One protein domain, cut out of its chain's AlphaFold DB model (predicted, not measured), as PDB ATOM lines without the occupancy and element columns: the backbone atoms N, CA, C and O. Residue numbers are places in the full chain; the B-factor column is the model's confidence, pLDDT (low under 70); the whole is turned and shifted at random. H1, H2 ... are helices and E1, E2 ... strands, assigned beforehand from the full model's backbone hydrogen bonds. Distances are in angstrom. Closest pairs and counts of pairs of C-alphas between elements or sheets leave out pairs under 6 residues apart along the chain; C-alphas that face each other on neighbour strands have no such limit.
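Overview. This is residues 159 to 218 of the 218 residues of an uncharacterized protein of Brassica rapa subsp. pekinensis (UniProt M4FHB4). A small two-strand hairpin, E1 and E2, has two helices at its open end, H1 before it and H2 after it, which meet loosely near the end of H1 and the start of H2 and spread from there as a V. The longest helix, H3, passes the hairpin near the start of E2 with few close approaches, and its residues 209 to 214 stick out with the tail to 218 as an arm. The printed part has 60 residues with three named helices and two named strands, in the order H1, E1, E2, H2, H3; the sheet, E1 - E2, is antiparallel and the class is mostly helix. The whole is loose, with a radius of gyration of the C-alphas of 13.3 A, and elongated, spanning 38 by 24 by 22 A.

Arrangement. The hairpin is E1, residues 174 to 177, and E2, residues 180 to 183, antiparallel at 159 degrees between their directions. C-alphas 174 and 183 face each other at 4.6 A. N 175 and O 182 are within hydrogen-bond range at 2.9 A, and so are N 182 and O 175 at 2.8 A. H1, residues 159 to 169, and H2, residues 184 to 192, only just touch, with 3 pairs of C-alphas within 8 A. Their closest C-alphas are those of Leu 169 and Ser 184, 5.9 A apart. They run opposite ways at a steep tilt of 41 degrees. The closest C-alphas of E1 and H2 are those of Thr 174 and Ser 184, at 6.3 A. H3, residues 199 to 214, touches no helix. Its closest C-alpha to E2 is that of Ser 204, 7.5 A from that of Ser 180. H3 and E1 are only just apart, at 8.2 A. In H1, H2 and H3 every O i to N i+4 pair is within hydrogen-bond range.

Along the chain. E1 and E2 each measure 9.8 A from first to last C-alpha. H1 measures 15.2 A and begins at C-alpha 159, at (218.715, 265.610, 357.353). H2 measures 12.3 A and begins at C-alpha 184, at (215.437, 248.649, 367.198). H3 measures 22.0 A and ends at C-alpha 214, at (226.797, 240.092, 344.294).

Size, cuts and confidence. The two C-alphas farthest apart, those of Ser 194 and Pro 218, are 39.5 A apart. Residues 192 to 197 and 209 to 218 stand free; the body without them spans 28 by 19 by 16 A. The printed part has no cut and no long link; the link from H2 to H3 is short, with 6 residues, and the others are tight. Mean pLDDT of the printed part is 72.0, and residues 193 to 218 are under 70.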
ATOM      1  N   ALA A 159     219.148 265.168 356.034       83.38
ATOM      2  CA  ALA A 159     218.715 265.610 357.353       83.38
ATOM      3  C   ALA A 159     217.249 265.226 357.587       83.38
ATOM      4  O   ALA A 159     216.940 264.578 358.588       83.38
ATOM      5  N   ALA A 160     216.369 265.497 356.619       86.31
ATOM      6  CA  ALA A 160     214.960 265.106 356.702       86.31
ATOM      7  C   ALA A 160     214.778 263.580 356.798       86.31
ATOM      8  O   ALA A 160     213.978 263.081 357.598       86.31
ATOM      9  N   LYS A 161     215.553 262.809 356.024       87.00
ATOM     10  CA  LYS A 161     215.535 261.339 356.112       87.00
ATOM     11  C   LYS A 161     216.014 260.831 357.464       87.00
ATOM     12  O   LYS A 161     215.433 259.878 357.982       87.00
ATOM     13  N   PHE A 162     217.050 261.447 358.026       84.06
ATOM     14  CA  PHE A 162     217.571 261.064 359.330       84.06
ATOM     15  C   PHE A 162     216.552 261.349 360.437       84.06
ATOM     16  O   PHE A 162     216.283 260.466 361.244       84.06
ATOM     17  N   SER A 163     215.894 262.512 360.421       86.38
ATOM     18  CA  SER A 163     214.797 262.814 361.351       86.38
ATOM     19  C   SER A 163     213.655 261.798 361.249       86.38
ATOM     20  O   SER A 163     213.211 261.265 362.262       86.38
ATOM     21  N   SER A 164     213.239 261.444 360.028       87.38
ATOM     22  CA  SER A 164     212.208 260.416 359.821       87.38
ATOM     23  C   SER A 164     212.647 259.030 360.313       87.38
ATOM     24  O   SER A 164     211.834 258.272 360.843       87.38
ATOM     25  N   LEU A 165     213.930 258.687 360.164       85.81
ATOM     26  CA  LEU A 165     214.490 257.444 360.689       85.81
ATOM     27  C   LEU A 165     214.494 257.432 362.224       85.81
ATOM     28  O   LEU A 165     214.102 256.425 362.810       85.81
ATOM     29  N   LEU A 166     214.876 258.538 362.871       85.31
ATOM     30  CA  LEU A 166     214.828 258.677 364.331       85.31
ATOM     31  C   LEU A 166     213.418 258.467 364.877       85.31
ATOM     32  O   LEU A 166     213.245 257.786 365.885       85.31
ATOM     33  N   ASP A 167     212.406 259.010 364.203       86.38
ATOM     34  CA  ASP A 167     211.016 258.815 364.614       86.38
ATOM     35  C   ASP A 167     210.578 257.352 364.503       86.38
ATOM     36  O   ASP A 167     209.875 256.853 365.380       86.38
ATOM     37  N   LYS A 168     211.053 256.631 363.485       84.50
ATOM     38  CA  LYS A 168     210.778 255.196 363.313       84.50
ATOM     39  C   LYS A 168     211.534 254.322 364.315       84.50
ATOM     40  O   LYS A 168     211.016 253.290 364.722       84.50
ATOM     41  N   LEU A 169     212.716 254.743 364.757       83.81
ATOM     42  CA  LEU A 169     213.492 254.048 365.792       83.81
ATOM     43  C   LEU A 169     212.865 254.125 367.189       83.81
ATOM     44  O   LEU A 169     213.193 253.308 368.047       83.81
ATOM     45  N   LYS A 170     211.943 255.069 367.425       82.06
ATOM     46  CA  LYS A 170     211.151 255.116 368.667       82.06
ATOM     47  C   LYS A 170     210.174 253.947 368.769       82.06
ATOM     48  O   LYS A 170     209.777 253.579 369.872       82.06
ATOM     49  N   THR A 171     209.765 253.385 367.633       85.44
ATOM     50  CA  THR A 171     208.902 252.204 367.595       85.44
ATOM     51  C   THR A 171     209.753 250.942 367.523       85.44
ATOM     52  O   THR A 171     210.669 250.896 366.706       85.44
ATOM     53  N   PRO A 172     209.470 249.907 368.331       85.56
ATOM     54  CA  PRO A 172     210.223 248.665 368.262       85.56
ATOM     55  C   PRO A 172     209.979 247.982 366.914       85.56
ATOM     56  O   PRO A 172     208.840 247.721 366.527       85.56
ATOM     57  N   PHE A 173     211.058 247.674 366.205       82.94
ATOM     58  CA  PHE A 173     211.035 246.876 364.989       82.94
ATOM     59  C   PHE A 173     212.178 245.859 364.977       82.94
ATOM     60  O   PHE A 173     213.199 246.021 365.651       82.94
ATOM     61  N   THR A 174     212.004 244.813 364.174       85.06
ATOM     62  CA  THR A 174     213.001 243.761 363.976       85.06
ATOM     63  C   THR A 174     213.175 243.527 362.484       85.06
ATOM     64  O   THR A 174     212.220 243.173 361.792       85.06
ATOM     65  N   ILE A 175     214.392 243.710 361.978       85.31
ATOM     66  CA  ILE A 175     214.738 243.433 360.581       85.31
ATOM     67  C   ILE A 175     215.568 242.155 360.546       85.31
ATOM     68  O   ILE A 175     216.600 242.048 361.207       85.31
ATOM     69  N   ARG A 176     215.129 241.170 359.764       86.62
ATOM     70  CA  ARG A 176     215.870 239.920 359.561       86.62
ATOM     71  C   ARG A 176     216.635 240.003 358.247       86.62
ATOM     72  O   ARG A 176     216.019 240.093 357.190       86.62
ATOM     73  N   ILE A 177     217.964 239.963 358.315       87.00
ATOM     74  CA  ILE A 177     218.846 239.956 357.143       87.00
ATOM     75  C   ILE A 177     219.694 238.683 357.200       87.00
ATOM     76  O   ILE A 177     220.676 238.596 357.939       87.00
ATOM     77  N   GLY A 178     219.303 237.670 356.424       85.06
ATOM     78  CA  GLY A 178     219.951 236.357 356.436       85.06
ATOM     79  C   GLY A 178     219.843 235.675 357.805       85.06
ATOM     80  O   GLY A 178     218.744 235.465 358.314       85.06
ATOM     81  N   GLN A 179     220.990 235.333 358.400       83.94
ATOM     82  CA  GLN A 179     221.076 234.749 359.748       83.94
ATOM     83  C   GLN A 179     221.130 235.802 360.868       83.94
ATOM     84  O   GLN A 179     221.085 235.445 362.042       83.94
ATOM     85  N   SER A 180     221.209 237.087 360.520       78.06
ATOM     86  CA  SER A 180     221.315 238.182 361.480       78.06
ATOM     87  C   SER A 180     219.952 238.825 361.714       78.06
ATOM     88  O   SER A 180     219.207 239.118 360.776       78.06
ATOM     89  N   THR A 181     219.635 239.079 362.977       87.25
ATOM     90  CA  THR A 181     218.474 239.866 363.392       87.25
ATOM     91  C   THR A 181     218.963 241.212 363.897       87.25
ATOM     92  O   THR A 181     219.839 241.253 364.755       87.25
ATOM     93  N   LEU A 182     218.424 242.291 363.343       83.81
ATOM     94  CA  LEU A 182     218.701 243.660 363.753       83.81
ATOM     95  C   LEU A 182     217.483 244.179 364.511       83.81
ATOM     96  O   LEU A 182     216.391 244.264 363.936       83.81
ATOM     97  N   GLU A 183     217.658 244.496 365.785       86.50
ATOM     98  CA  GLU A 183     216.594 245.035 366.622       86.50
ATOM     99  C   GLU A 183     216.655 246.568 366.674       86.50
ATOM    100  O   GLU A 183     217.698 247.188 366.451       86.50
ATOM    101  N   SER A 184     215.525 247.199 366.995       83.44
ATOM    102  CA  SER A 184     215.437 248.649 367.198       83.44
ATOM    103  C   SER A 184     216.483 249.171 368.186       83.44
ATOM    104  O   SER A 184     217.028 250.254 367.987       83.44
ATOM    105  N   ASN A 185     216.795 248.392 369.226       81.94
ATOM    106  CA  ASN A 185     217.795 248.752 370.230       81.94
ATOM    107  C   ASN A 185     219.208 248.819 369.640       81.94
ATOM    108  O   ASN A 185     219.918 249.780 369.920       81.94
ATOM    109  N   ASP A 186     219.582 247.889 368.755       82.56
ATOM    110  CA  ASP A 186     220.906 247.872 368.117       82.56
ATOM    111  C   ASP A 186     221.154 249.149 367.298       82.56
ATOM    112  O   ASP A 186     222.243 249.730 367.306       82.56
ATOM    113  N   LEU A 187     220.119 249.609 366.589       79.81
ATOM    114  CA  LEU A 187     220.176 250.842 365.806       79.81
ATOM    115  C   LEU A 187     220.057 252.100 366.672       79.81
ATOM    116  O   LEU A 187     220.676 253.116 366.357       79.81
ATOM    117  N   ASN A 188     219.290 252.055 367.759       80.31
ATOM    118  CA  ASN A 188     219.183 253.176 368.687       80.31
ATOM    119  C   ASN A 188     220.513 253.413 369.421       80.31
ATOM    120  O   ASN A 188     220.967 254.553 369.532       80.31
ATOM    121  N   GLU A 189     221.192 252.341 369.830       78.62
ATOM    122  CA  GLU A 189     222.557 252.414 370.347       78.62
ATOM    123  C   GLU A 189     223.517 252.998 369.307       78.62
ATOM    124  O   GLU A 189     224.310 253.873 369.634       78.62
ATOM    125  N   LEU A 190     223.431 252.573 368.043       74.19
ATOM    126  CA  LEU A 190     224.253 253.116 366.958       74.19
ATOM    127  C   LEU A 190     224.080 254.634 366.794       74.19
ATOM    128  O   LEU A 190     225.066 255.359 366.680       74.19
ATOM    129  N   VAL A 191     222.838 255.114 366.796       76.56
ATOM    130  CA  VAL A 191     222.509 256.539 366.641       76.56
ATOM    131  C   VAL A 191     223.027 257.381 367.806       76.56
ATOM    132  O   VAL A 191     223.453 258.517 367.604       76.56
ATOM    133  N   GLN A 192     222.984 256.844 369.024       75.94
ATOM    134  CA  GLN A 192     223.412 257.555 370.230       75.94
ATOM    135  C   GLN A 192     224.930 257.494 370.457       75.94
ATOM    136  O   GLN A 192     225.459 258.213 371.308       75.94
ATOM    137  N   ARG A 193     225.653 256.650 369.714       63.47
ATOM    138  CA  ARG A 193     227.094 256.457 369.887       63.47
ATOM    139  C   ARG A 193     227.900 257.471 369.083       63.47
ATOM    140  O   ARG A 193     227.905 257.473 367.861       63.47
ATOM    141  N   SER A 194     228.697 258.260 369.797       58.28
ATOM    142  CA  SER A 194     229.783 259.079 369.244       58.28
ATOM    143  C   SER A 194     231.113 258.315 369.106       58.28
ATOM    144  O   SER A 194     232.140 258.921 368.807       58.28
ATOM    145  N   SER A 195     231.125 256.995 369.339       55.19
ATOM    146  CA  SER A 195     232.336 256.166 369.411       55.19
ATOM    147  C   SER A 195     232.345 255.003 368.399       55.19
ATOM    148  O   SER A 195     231.282 254.587 367.934       55.19
ATOM    149  N   PRO A 196     233.534 254.470 368.041       54.62
ATOM    150  CA  PRO A 196     233.698 253.475 366.979       54.62
ATOM    151  C   PRO A 196     232.890 252.192 367.197       54.62
ATOM    152  O   PRO A 196     232.684 251.740 368.326       54.62
ATOM    153  N   LEU A 197     232.454 251.589 366.089       57.59
ATOM    154  CA  LEU A 197     231.498 250.487 366.104       57.59
ATOM    155  C   LEU A 197     232.091 249.148 366.538       57.59
ATOM    156  O   LEU A 197     233.218 248.818 366.162       57.59
ATOM    157  N   PRO A 198     231.307 248.328 367.265       59.03
ATOM    158  CA  PRO A 198     231.703 246.968 367.573       59.03
ATOM    159  C   PRO A 198     231.785 246.126 366.279       59.03
ATOM    160  O   PRO A 198     230.939 246.271 365.390       59.03
ATOM    161  N   PRO A 199     232.744 245.184 366.177       61.53
ATOM    162  CA  PRO A 199     233.018 244.415 364.955       61.53
ATOM    163  C   PRO A 199     231.807 243.688 364.348       61.53
ATOM    164  O   PRO A 199     231.761 243.450 363.142       61.53
ATOM    165  N   LYS A 200     230.803 243.357 365.167       58.66
ATOM    166  CA  LYS A 200     229.587 242.641 364.749       58.66
ATOM    167  C   LYS A 200     228.690 243.472 363.818       58.66
ATOM    168  O   LYS A 200     228.153 242.925 362.862       58.66
ATOM    169  N   VAL A 201     228.589 244.786 364.046       61.31
ATOM    170  CA  VAL A 201     227.780 245.706 363.219       61.31
ATOM    171  C   VAL A 201     228.515 246.061 361.922       61.31
ATOM    172  O   VAL A 201     227.911 246.124 360.855       61.31
ATOM    173  N   CYS A 202     229.845 246.194 361.977       60.25
ATOM    174  CA  CYS A 202     230.662 246.314 360.765       60.25
ATOM    175  C   CYS A 202     230.565 245.058 359.889       60.25
ATOM    176  O   CYS A 202     230.508 245.170 358.670       60.25
ATOM    177  N   SER A 203     230.497 243.871 360.497       61.25
ATOM    178  CA  SER A 203     230.366 242.611 359.760       61.25
ATOM    179  C   SER A 203     229.030 242.521 359.019       61.25
ATOM    180  O   SER A 203     229.018 242.172 357.843       61.25
ATOM    181  N   SER A 204     227.910 242.897 359.649       59.75
ATOM    182  CA  SER A 204     226.599 242.899 358.983       59.75
ATOM    183  C   SER A 204     226.483 243.981 357.905       59.75
ATOM    184  O   SER A 204     225.928 243.712 356.839       59.75
ATOM    185  N   ALA A 205     227.058 245.169 358.117       62.41
ATOM    186  CA  ALA A 205     227.109 246.222 357.100       62.41
ATOM    187  C   ALA A 205     227.954 245.810 355.878       62.41
ATOM    188  O   ALA A 205     227.520 245.991 354.739       62.41
ATOM    189  N   LEU A 206     229.122 245.193 356.101       64.56
ATOM    190  CA  LEU A 206     229.965 244.640 355.035       64.56
ATOM    191  C   LEU A 206     229.280 243.471 354.315       64.56
ATOM    192  O   LEU A 206     229.356 243.388 353.091       64.56
ATOM    193  N   GLN A 207     228.558 242.613 355.042       57.28
ATOM    194  CA  GLN A 207     227.747 241.538 354.463       57.28
ATOM    195  C   GLN A 207     226.646 242.101 353.554       57.28
ATOM    196  O   GLN A 207     226.452 241.599 352.452       57.28
ATOM    197  N   CYS A 208     225.951 243.162 353.979       60.94
ATOM    198  CA  CYS A 208     224.930 243.823 353.163       60.94
ATOM    199  C   CYS A 208     225.535 244.437 351.897       60.94
ATOM    200  O   CYS A 208     224.999 244.239 350.809       60.94
ATOM    201  N   TYR A 209     226.683 245.111 352.018       60.06
ATOM    202  CA  TYR A 209     227.423 245.644 350.870       60.06
ATOM    203  C   TYR A 209     227.851 244.546 349.897       60.06
ATOM    204  O   TYR A 209     227.716 244.696 348.684       60.06
ATOM    205  N   TRP A 210     228.332 243.419 350.415       60.84
ATOM    206  CA  TRP A 210     228.749 242.292 349.593       60.84
ATOM    207  C   TRP A 210     227.568 241.585 348.918       60.84
ATOM    208  O   TRP A 210     227.659 241.233 347.744       60.84
ATOM    209  N   CYS A 211     226.437 241.433 349.613       52.31
ATOM    210  CA  CYS A 211     225.197 240.908 349.039       52.31
ATOM    211  C   CYS A 211     224.623 241.834 347.958       52.31
ATOM    212  O   CYS A 211     224.157 241.345 346.927       52.31
ATOM    213  N   ALA A 212     224.687 243.153 348.151       57.69
ATOM    214  CA  ALA A 212     224.298 244.121 347.128       57.69
ATOM    215  C   ALA A 212     225.236 244.049 345.911       57.69
ATOM    216  O   ALA A 212     224.770 243.992 344.778       57.69
ATOM    217  N   ALA A 213     226.550 243.948 346.136       56.38
ATOM    218  CA  ALA A 213     227.539 243.817 345.066       56.38
ATOM    219  C   ALA A 213     227.422 242.491 344.290       56.38
ATOM    220  O   ALA A 213     227.686 242.459 343.089       56.38
ATOM    221  N   ARG A 214     227.006 241.399 344.943       51.69
ATOM    222  CA  ARG A 214     226.797 240.092 344.294       51.69
ATOM    223  C   ARG A 214     225.499 239.984 343.499       51.69
ATOM    224  O   ARG A 214     225.495 239.276 342.506       51.69
ATOM    225  N   ASN A 215     224.446 240.714 343.864       50.69
ATOM    226  CA  ASN A 215     223.212 240.778 343.064       50.69
ATOM    227  C   ASN A 215     223.340 241.657 341.798       50.69
ATOM    228  O   ASN A 215     222.368 241.828 341.069       50.69
ATOM    229  N   ILE A 216     224.525 242.215 341.518       51.03
ATOM    230  CA  ILE A 216     224.808 243.051 340.335       51.03
ATOM    231  C   ILE A 216     225.450 242.250 339.181       51.03
ATOM    232  O   ILE A 216     225.563 242.754 338.056       51.03
ATOM    233  N   VAL A 217     225.827 240.987 339.404       39.50
ATOM    234  CA  VAL A 217     226.408 240.125 338.363       39.50
ATOM    235  C   VAL A 217     225.481 238.924 338.127       39.50
ATOM    236  O   VAL A 217     225.246 238.192 339.085       39.50
ATOM    237  N   PRO A 218     224.914 238.756 336.912       47.59
ATOM    238  CA  PRO A 218     224.095 237.596 336.563       47.59
ATOM    239  C   PRO A 218     224.914 236.303 336.521       47.59
ATOM    240  O   PRO A 218     226.120 236.383 336.187       47.59
TER     241      PRO A 218